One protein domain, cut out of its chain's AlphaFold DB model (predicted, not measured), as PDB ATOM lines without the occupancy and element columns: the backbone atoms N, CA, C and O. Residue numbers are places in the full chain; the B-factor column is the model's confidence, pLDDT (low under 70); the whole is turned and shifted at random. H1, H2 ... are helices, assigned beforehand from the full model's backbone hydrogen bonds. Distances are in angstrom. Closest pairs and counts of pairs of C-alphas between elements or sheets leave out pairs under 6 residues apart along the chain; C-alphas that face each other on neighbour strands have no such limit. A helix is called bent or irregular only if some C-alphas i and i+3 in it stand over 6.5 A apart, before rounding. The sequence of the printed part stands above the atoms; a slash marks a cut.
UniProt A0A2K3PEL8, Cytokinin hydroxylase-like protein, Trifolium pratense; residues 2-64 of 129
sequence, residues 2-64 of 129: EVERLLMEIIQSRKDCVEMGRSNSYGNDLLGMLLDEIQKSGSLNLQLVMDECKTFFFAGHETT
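AT A GLANCE: This is residues 2 to 64 of the 129 residues of the protein "Cytokinin hydroxylase-like protein" of Trifolium pratense (UniProt A0A2K3PEL8). The picture is a helical hairpin, H2 and H3, with a third long helix, H1, set over one side of it at a slant and meeting H3 through few contacts. The last part of H3, residues 58 to 64, sticks out free of the rest, and the longest axis runs from the turn after H1, at Gly 21, to this free end. The printed part has 63 residues with three named helices in the order H1, H2, H3 and no named strand, and its class is all helix. The whole is compact, with a radius of gyration of the C-alphas of 12.2 A, yet elongated in outline, spanning 38 by 22 by 19 A.

IN THESE COORDINATES: Begin at the first printed residue and find C-alpha 2 at (-42.144, 28.056, 23.921). From there H1, residues 2 to 19, runs to C-alpha 19 at (-36.013, 3.243, 27.324), and it is 25.8 A long from first to last C-alpha; y goes from 28.056 at its first C-alpha to 3.243 at its last. Ten residues then link H1 to the next helix, a short link that passes Gly 21 and Asn 24. Look next at Leu 30, where H2 begins; it covers residues 30 to 41 and is 16.7 A long from first to last C-alpha. Four residues make the tight link from H2 to the last helix. That helix, H3, covers residues 46 to 64, and its 19 residues make it the longest of the three, 27.0 A from first to last C-alpha. It ends at C-alpha 64, at (-59.701, 29.084, 34.978). H3 is neither bent nor irregular, but only just: C-alphas 59 and 62 are 6.2 A apart.

HOW THE PARTS SIT: Start with H1 and look at its residues 4 to 8, which alone touch H3. H1 and H3 only just touch, with 3 pairs of C-alphas within 8 A, and on H3 residue 50 alone takes part. The closest C-alphas of the two are those of Leu 7 and Met 50, 7.2 A apart. Their lines stand at a steep tilt of 53 degrees, and they run opposite ways. H1 and H2 are near each other, with 10 pairs of C-alphas within 10 A. Go on to H2 and H3, which form a helical hairpin. They touch with 5 pairs of C-alphas within 8 A, and the closest C-alphas are those of Leu 34 and Val 49, 6.4 A apart. H2 touches H3 with residues 30 to 35 alone, and H3 touches H2 with residues 49 to 53 alone. Their lines stand at a shallow tilt of 25 degrees, and they run opposite ways. In the backbone of H1 and H2, every O i to N i+4 pair is within hydrogen-bond range; in H3, 14 of 15 such pairs are.

THE WHOLE: The two C-alphas farthest apart are those of Gly 21 and Thr 63, at 38.6 A. The C-alphas of Glu 2 and Thr 64, the first and last printed residues, are 20.8 A apart. Residues 58 to 64, which belong to H3, stand free. The printed part has no cut, and no link in it is long. In the B-factor column the mean pLDDT of the printed part is 87.8, with 91 for H1, 87 for H2 and 87 for H3. Look for the low-confidence residues of the model at 42 to 44, within the link from H2 to H3, where pLDDT is under 70.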
ATOM      1  N   GLU A   2     -42.686  28.465  22.608       85.38
ATOM      2  CA  GLU A   2     -42.144  28.056  23.921       85.38
ATOM      3  C   GLU A   2     -42.870  26.865  24.571       85.38
ATOM      4  O   GLU A   2     -42.229  25.896  24.960       85.38
ATOM      5  N   VAL A   3     -44.210  26.880  24.617       84.62
ATOM      6  CA  VAL A   3     -45.010  25.762  25.169       84.62
ATOM      7  C   VAL A   3     -44.726  24.450  24.434       84.62
ATOM      8  O   VAL A   3     -44.605  23.396  25.044       84.62
ATOM      9  N   GLU A   4     -44.584  24.526  23.115       86.06
ATOM     10  CA  GLU A   4     -44.314  23.374  22.259       86.06
ATOM     11  C   GLU A   4     -42.923  22.782  22.505       86.06
ATOM     12  O   GLU A   4     -42.788  21.567  22.638       86.06
ATOM     13  N   ARG A   5     -41.910  23.647  22.636       90.94
ATOM     14  CA  ARG A   5     -40.543  23.257  22.992       90.94
ATOM     15  C   ARG A   5     -40.510  22.549  24.348       90.94
ATOM     16  O   ARG A   5     -39.978  21.450  24.446       90.94
ATOM     17  N   LEU A   6     -41.127  23.148  25.367       92.31
ATOM     18  CA  LEU A   6     -41.175  22.584  26.718       92.31
ATOM     19  C   LEU A   6     -41.927  21.248  26.757       92.31
ATOM     20  O   LEU A   6     -41.489  20.308  27.416       92.31
ATOM     21  N   LEU A   7     -43.040  21.138  26.029       91.06
ATOM     22  CA  LEU A   7     -43.804  19.897  25.954       91.06
ATOM     23  C   LEU A   7     -42.990  18.775  25.294       91.06
ATOM     24  O   LEU A   7     -42.974  17.658  25.808       91.06
ATOM     25  N   MET A   8     -42.268  19.080  24.211       90.69
ATOM     26  CA  MET A   8     -41.345  18.134  23.577       90.69
ATOM     27  C   MET A   8     -40.230  17.685  24.525       90.69
ATOM     28  O   MET A   8     -39.935  16.494  24.594       90.69
ATOM     29  N   GLU A   9     -39.642  18.606  25.288       93.69
ATOM     30  CA  GLU A   9     -38.597  18.285  26.270       93.69
ATOM     31  C   GLU A   9     -39.107  17.333  27.361       93.69
ATOM     32  O   GLU A   9     -38.438  16.351  27.689       93.69
ATOM     33  N   ILE A  10     -40.316  17.566  27.879       93.94
ATOM     34  CA  ILE A  10     -40.946  16.691  28.880       93.94
ATOM     35  C   ILE A  10     -41.228  15.305  28.290       93.94
ATOM     36  O   ILE A  10     -40.953  14.289  28.931       93.94
ATOM     37  N   ILE A  11     -41.770  15.255  27.070       91.62
ATOM     38  CA  ILE A  11     -42.059  14.004  26.363       91.62
ATOM     39  C   ILE A  11     -40.779  13.193  26.161       91.62
ATOM     40  O   ILE A  11     -40.753  12.006  26.491       91.62
ATOM     41  N   GLN A  12     -39.722  13.824  25.647       91.81
ATOM     42  CA  GLN A  12     -38.453  13.152  25.391       91.81
ATOM     43  C   GLN A  12     -37.836  12.643  26.694       91.81
ATOM     44  O   GLN A  12     -37.478  11.474  26.787       91.81
ATOM     45  N   SER A  13     -37.827  13.470  27.743       94.00
ATOM     46  CA  SER A  13     -37.326  13.067  29.058       94.00
ATOM     47  C   SER A  13     -38.061  11.844  29.622       94.00
ATOM     48  O   SER A  13     -37.425  10.960  30.200       94.00
ATOM     49  N   ARG A  14     -39.388  11.753  29.451       93.12
ATOM     50  CA  ARG A  14     -40.174  10.592  29.903       93.12
ATOM     51  C   ARG A  14     -39.886   9.341  29.081       93.12
ATOM     52  O   ARG A  14     -39.796   8.261  29.662       93.12
ATOM     53  N   LYS A  15     -39.706   9.482  27.765       89.00
ATOM     54  CA  LYS A  15     -39.310   8.375  26.885       89.00
ATOM     55  C   LYS A  15     -37.947   7.816  27.252       89.00
ATOM     56  O   LYS A  15     -37.837   6.622  27.511       89.00
ATOM     57  N   ASP A  16     -36.959   8.689  27.399       92.69
ATOM     58  CA  ASP A  16     -35.593   8.322  27.767       92.69
ATOM     59  C   ASP A  16     -35.561   7.548  29.097       92.69
ATOM     60  O   ASP A  16     -34.849   6.554  29.240       92.69
ATOM     61  N   CYS A  17     -36.368   7.957  30.083       92.81
ATOM     62  CA  CYS A  17     -36.490   7.248  31.357       92.81
ATOM     63  C   CYS A  17     -37.028   5.816  31.209       92.81
ATOM     64  O   CYS A  17     -36.562   4.929  31.928       92.81
ATOM     65  N   VAL A  18     -37.984   5.580  30.308       91.12
ATOM     66  CA  VAL A  18     -38.545   4.243  30.059       91.12
ATOM     67  C   VAL A  18     -37.580   3.388  29.234       91.12
ATOM     68  O   VAL A  18     -37.316   2.245  29.597       91.12
ATOM     69  N   GLU A  19     -36.976   3.948  28.184       89.75
ATOM     70  CA  GLU A  19     -36.013   3.243  27.324       89.75
ATOM     71  C   GLU A  19     -34.737   2.836  28.078       89.75
ATOM     72  O   GLU A  19     -34.219   1.738  27.881       89.75
ATOM     73  N   MET A  20     -34.257   3.677  29.000       92.81
ATOM     74  CA  MET A  20     -33.126   3.354  29.880       92.81
ATOM     75  C   MET A  20     -33.490   2.412  31.041       92.81
ATOM     76  O   MET A  20     -32.632   2.130  31.880       92.81
ATOM     77  N   GLY A  21     -34.747   1.967  31.154       90.12
ATOM     78  CA  GLY A  21     -35.211   1.114  32.253       90.12
ATOM     79  C   GLY A  21     -35.198   1.793  33.629       90.12
ATOM     80  O   GLY A  21     -35.167   1.114  34.652       90.12
ATOM     81  N   ARG A  22     -35.196   3.135  33.680       90.88
ATOM     82  CA  ARG A  22     -35.267   3.920  34.930       90.88
ATOM     83  C   ARG A  22     -36.697   4.058  35.451       90.88
ATOM     84  O   ARG A  22     -36.888   4.343  36.629       90.88
ATOM     85  N   SER A  23     -37.685   3.887  34.575       89.75
ATOM     86  CA  SER A  23     -39.113   3.879  34.893       89.75
ATOM     87  C   SER A  23     -39.819   2.789  34.090       89.75
ATOM     88  O   SER A  23     -39.444   2.516  32.955       89.75
ATOM     89  N   ASN A  24     -40.880   2.215  34.657       89.44
ATOM     90  CA  ASN A  24     -41.727   1.227  33.978       89.44
ATOM     91  C   ASN A  24     -42.976   1.851  33.323       89.44
ATOM     92  O   ASN A  24     -43.816   1.126  32.802       89.44
ATOM     93  N   SER A  25     -43.144   3.175  33.406       90.19
ATOM     94  CA  SER A  25     -44.301   3.915  32.880       90.19
ATOM     95  C   SER A  25     -43.908   5.358  32.546       90.19
ATOM     96  O   SER A  25     -42.974   5.907  33.143       90.19
ATOM     97  N   TYR A  26     -44.649   5.995  31.636       91.50
ATOM     98  CA  TYR A  26     -44.517   7.424  31.330       91.50
ATOM     99  C   TYR A  26     -45.177   8.353  32.367       91.50
ATOM    100  O   TYR A  26     -45.185   9.571  32.175       91.50
ATOM    101  N   GLY A  27     -45.720   7.811  33.461       91.56
ATOM    102  CA  GLY A  27     -46.406   8.552  34.522       91.56
ATOM    103  C   GLY A  27     -47.907   8.261  34.567       91.56
ATOM    104  O   GLY A  27     -48.470   7.675  33.651       91.56
ATOM    105  N   ASN A  28     -48.561   8.681  35.649       92.12
ATOM    106  CA  ASN A  28     -49.993   8.467  35.894       92.12
ATOM    107  C   ASN A  28     -50.854   9.719  35.637       92.12
ATOM    108  O   ASN A  28     -51.983   9.806  36.114       92.12
ATOM    109  N   ASP A  29     -50.307  10.697  34.919       92.31
ATOM    110  CA  ASP A  29     -51.014  11.900  34.489       92.31
ATOM    111  C   ASP A  29     -51.514  11.764  33.042       92.31
ATOM    112  O   ASP A  29     -51.268  10.762  32.369       92.31
ATOM    113  N   LEU A  30     -52.229  12.784  32.556       91.12
ATOM    114  CA  LEU A  30     -52.778  12.811  31.198       91.12
ATOM    115  C   LEU A  30     -51.725  12.490  30.130       91.12
ATOM    116  O   LEU A  30     -51.990  11.698  29.229       91.12
ATOM    117  N   LEU A  31     -50.531  13.078  30.240       92.50
ATOM    118  CA  LEU A  31     -49.464  12.856  29.270       92.50
ATOM    119  C   LEU A  31     -48.972  11.404  29.313       92.50
ATOM    120  O   LEU A  31     -48.793  10.791  28.265       92.50
ATOM    121  N   GLY A  32     -48.786  10.848  30.511       92.81
ATOM    122  CA  GLY A  32     -48.409   9.448  30.683       92.81
ATOM    123  C   GLY A  32     -49.440   8.486  30.088       92.81
ATOM    124  O   GLY A  32     -49.071   7.591  29.332       92.81
ATOM    125  N   MET A  33     -50.732   8.739  30.328       91.38
ATOM    126  CA  MET A  33     -51.829   7.946  29.760       91.38
ATOM    127  C   MET A  33     -51.872   8.010  28.224       91.38
ATOM    128  O   MET A  33     -52.041   6.978  27.576       91.38
ATOM    129  N   LEU A  34     -51.683   9.196  27.631       90.38
ATOM    130  CA  LEU A  34     -51.629   9.365  26.172       90.38
ATOM    131  C   LEU A  34     -50.423   8.637  25.554       90.38
ATOM    132  O   LEU A  34     -50.548   8.016  24.498       90.38
ATOM    133  N   LEU A  35     -49.260   8.689  26.213       90.69
ATOM    134  CA  LEU A  35     -48.050   7.996  25.767       90.69
ATOM    135  C   LEU A  35     -48.195   6.466  25.855       90.69
ATOM    136  O   LEU A  35     -47.804   5.770  24.916       90.69
ATOM    137  N   ASP A  36     -48.802   5.950  26.928       89.25
ATOM    138  CA  ASP A  36     -49.079   4.517  27.099       89.25
ATOM    139  C   ASP A  36     -50.035   3.987  26.013       89.25
ATOM    140  O   ASP A  36     -49.820   2.904  25.461       89.25
ATOM    141  N   GLU A  37     -51.084   4.740  25.676       86.44
ATOM    142  CA  GLU A  37     -52.067   4.341  24.658       86.44
ATOM    143  C   GLU A  37     -51.458   4.296  23.248       86.44
ATOM    144  O   GLU A  37     -51.700   3.384  22.449       86.44
ATOM    145  N   ILE A  38     -50.582   5.250  22.952       83.19
ATOM    146  CA  ILE A  38     -49.873   5.310  21.676       83.19
ATOM    147  C   ILE A  38     -48.826   4.203  21.540       83.19
ATOM    148  O   ILE A  38     -48.655   3.651  20.450       83.19
ATOM    149  N   GLN A  39     -48.165   3.821  22.635       81.12
ATOM    150  CA  GLN A  39     -47.270   2.666  22.621       81.12
ATOM    151  C   GLN A  39     -48.032   1.367  22.305       81.12
ATOM    152  O   GLN A  39     -47.528   0.537  21.550       81.12
ATOM    153  N   LYS A  40     -49.247   1.191  22.842       82.19
ATOM    154  CA  LYS A  40     -50.073  -0.012  22.620       82.19
ATOM    155  C   LYS A  40     -50.653  -0.098  21.210       82.19
ATOM    156  O   LYS A  40     -50.691  -1.180  20.635       82.19
ATOM    157  N   SER A  41     -51.103   1.026  20.659       78.25
ATOM    158  CA  SER A  41     -51.696   1.093  19.314       78.25
ATOM    159  C   SER A  41     -50.668   0.951  18.183       78.25
ATOM    160  O   SER A  41     -51.049   0.762  17.028       78.25
ATOM    161  N   GLY A  42     -49.367   1.039  18.484       67.50
ATOM    162  CA  GLY A  42     -48.285   0.921  17.502       67.50
ATOM    163  C   GLY A  42     -48.191   2.101  16.524       67.50
ATOM    164  O   GLY A  42     -47.275   2.138  15.703       67.50
ATOM    165  N   SER A  43     -49.096   3.084  16.614       64.44
ATOM    166  CA  SER A  43     -49.062   4.309  15.820       64.44
ATOM    167  C   SER A  43     -48.506   5.457  16.660       64.44
ATOM    168  O   SER A  43     -49.243   6.162  17.349       64.44
ATOM    169  N   LEU A  44     -47.191   5.661  16.597       62.56
ATOM    170  CA  LEU A  44     -46.506   6.773  17.261       62.56
ATOM    171  C   LEU A  44     -46.798   8.105  16.559       62.56
ATOM    172  O   LEU A  44     -45.935   8.673  15.893       62.56
ATOM    173  N   ASN A  45     -48.010   8.633  16.727       80.56
ATOM    174  CA  ASN A  45     -48.302  10.009  16.349       80.56
ATOM    175  C   ASN A  45     -47.996  10.946  17.524       80.56
ATOM    176  O   ASN A  45     -48.878  11.345  18.282       80.56
ATOM    177  N   LEU A  46     -46.716  11.286  17.681       82.06
ATOM    178  CA  LEU A  46     -46.270  12.228  18.708       82.06
ATOM    179  C   LEU A  46     -46.938  13.602  18.563       82.06
ATOM    180  O   LEU A  46     -47.236  14.250  19.562       82.06
ATOM    181  N   GLN A  47     -47.215  14.009  17.323       84.25
ATOM    182  CA  GLN A  47     -47.895  15.263  17.036       84.25
ATOM    183  C   GLN A  47     -49.305  15.275  17.634       84.25
ATOM    184  O   GLN A  47     -49.693  16.265  18.243       84.25
ATOM    185  N   LEU A  48     -50.027  14.152  17.558       85.31
ATOM    186  CA  LEU A  48     -51.348  14.019  18.173       85.31
ATOM    187  C   LEU A  48     -51.291  14.177  19.699       85.31
ATOM    188  O   LEU A  48     -52.105  14.906  20.253       85.31
ATOM    189  N   VAL A  49     -50.305  13.574  20.381       87.81
ATOM    190  CA  VAL A  49     -50.107  13.786  21.837       87.81
ATOM    191  C   VAL A  49     -49.951  15.261  22.145       87.81
ATOM    192  O   VAL A  49     -50.555  15.777  23.080       87.81
ATOM    193  N   MET A  50     -49.124  15.945  21.360       87.12
ATOM    194  CA  MET A  50     -48.863  17.356  21.576       87.12
ATOM    195  C   MET A  50     -50.101  18.205  21.336       87.12
ATOM    196  O   MET A  50     -50.354  19.136  22.098       87.12
ATOM    197  N   ASP A  51     -50.854  17.909  20.283       88.31
ATOM    198  CA  ASP A  51     -52.067  18.636  19.930       88.31
ATOM    199  C   ASP A  51     -53.153  18.454  20.998       88.31
ATOM    200  O   ASP A  51     -53.745  19.444  21.437       88.31
ATOM    201  N   GLU A  52     -53.323  17.240  21.523       88.56
ATOM    202  CA  GLU A  52     -54.241  16.968  22.632       88.56
ATOM    203  C   GLU A  52     -53.790  17.646  23.931       88.56
ATOM    204  O   GLU A  52     -54.564  18.370  24.560       88.56
ATOM    205  N   CYS A  53     -52.517  17.518  24.318       89.38
ATOM    206  CA  CYS A  53     -51.992  18.193  25.507       89.38
ATOM    207  C   CYS A  53     -52.137  19.721  25.425       89.38
ATOM    208  O   CYS A  53     -52.493  20.352  26.422       89.38
ATOM    209  N   LYS A  54     -51.904  20.325  24.251       88.31
ATOM    210  CA  LYS A  54     -52.136  21.762  24.027       88.31
ATOM    211  C   LYS A  54     -53.609  22.111  24.199       88.31
ATOM    212  O   LYS A  54     -53.917  23.084  24.880       88.31
ATOM    213  N   THR A  55     -54.501  21.318  23.613       89.69
ATOM    214  CA  THR A  55     -55.948  21.542  23.699       89.69
ATOM    215  C   THR A  55     -56.414  21.551  25.152       89.69
ATOM    216  O   THR A  55     -57.042  22.518  25.582       89.69
ATOM    217  N   PHE A  56     -56.026  20.546  25.945       87.50
ATOM    218  CA  PHE A  56     -56.341  20.496  27.376       87.50
ATOM    219  C   PHE A  56     -55.742  21.672  28.154       87.50
ATOM    220  O   PHE A  56     -56.430  22.281  28.976       87.50
ATOM    221  N   PHE A  57     -54.476  22.010  27.893       87.56
ATOM    222  CA  PHE A  57     -53.797  23.096  28.592       87.56
ATOM    223  C   PHE A  57     -54.465  24.450  28.330       87.56
ATOM    224  O   PHE A  57     -54.788  25.156  29.281       87.56
ATOM    225  N   PHE A  58     -54.717  24.804  27.068       87.06
ATOM    226  CA  PHE A  58     -55.312  26.099  26.730       87.06
ATOM    227  C   PHE A  58     -56.766  26.203  27.184       87.06
ATOM    228  O   PHE A  58     -57.137  27.211  27.788       87.06
ATOM    229  N   ALA A  59     -57.557  25.143  26.985       89.12
ATOM    230  CA  ALA A  59     -58.942  25.110  27.439       89.12
ATOM    231  C   ALA A  59     -59.050  25.327  28.957       89.12
ATOM    232  O   ALA A  59     -59.894  26.101  29.409       89.12
ATOM    233  N   GLY A  60     -58.182  24.682  29.746       85.94
ATOM    234  CA  GLY A  60     -58.172  24.822  31.203       85.94
ATOM    235  C   GLY A  60     -57.559  26.133  31.695       85.94
ATOM    236  O   GLY A  60     -58.068  26.733  32.641       85.94
ATOM    237  N   HIS A  61     -56.478  26.595  31.065       88.19
ATOM    238  CA  HIS A  61     -55.719  27.747  31.540       88.19
ATOM    239  C   HIS A  61     -56.489  29.056  31.361       88.19
ATOM    240  O   HIS A  61     -56.657  29.798  32.327       88.19
ATOM    241  N   GLU A  62     -56.983  29.342  30.153       87.06
ATOM    242  CA  GLU A  62     -57.639  30.624  29.873       87.06
ATOM    243  C   GLU A  62     -58.948  30.769  30.657       87.06
ATOM    244  O   GLU A  62     -59.190  31.805  31.275       87.06
ATOM    245  N   THR A  63     -59.757  29.709  30.705       88.31
ATOM    246  CA  THR A  63     -61.042  29.719  31.416       88.31
ATOM    247  C   THR A  63     -60.864  29.831  32.932       88.31
ATOM    248  O   THR A  63     -61.504  30.677  33.559       88.31
ATOM    249  N   THR A  64     -59.955  29.048  33.528       90.38
ATOM    250  CA  THR A  64     -59.701  29.084  34.978       90.38
ATOM    251  C   THR A  64     -59.046  30.396  35.399       90.38
ATOM    252  O   THR A  64     -59.445  30.976  36.408       90.38
TER     253      THR A  64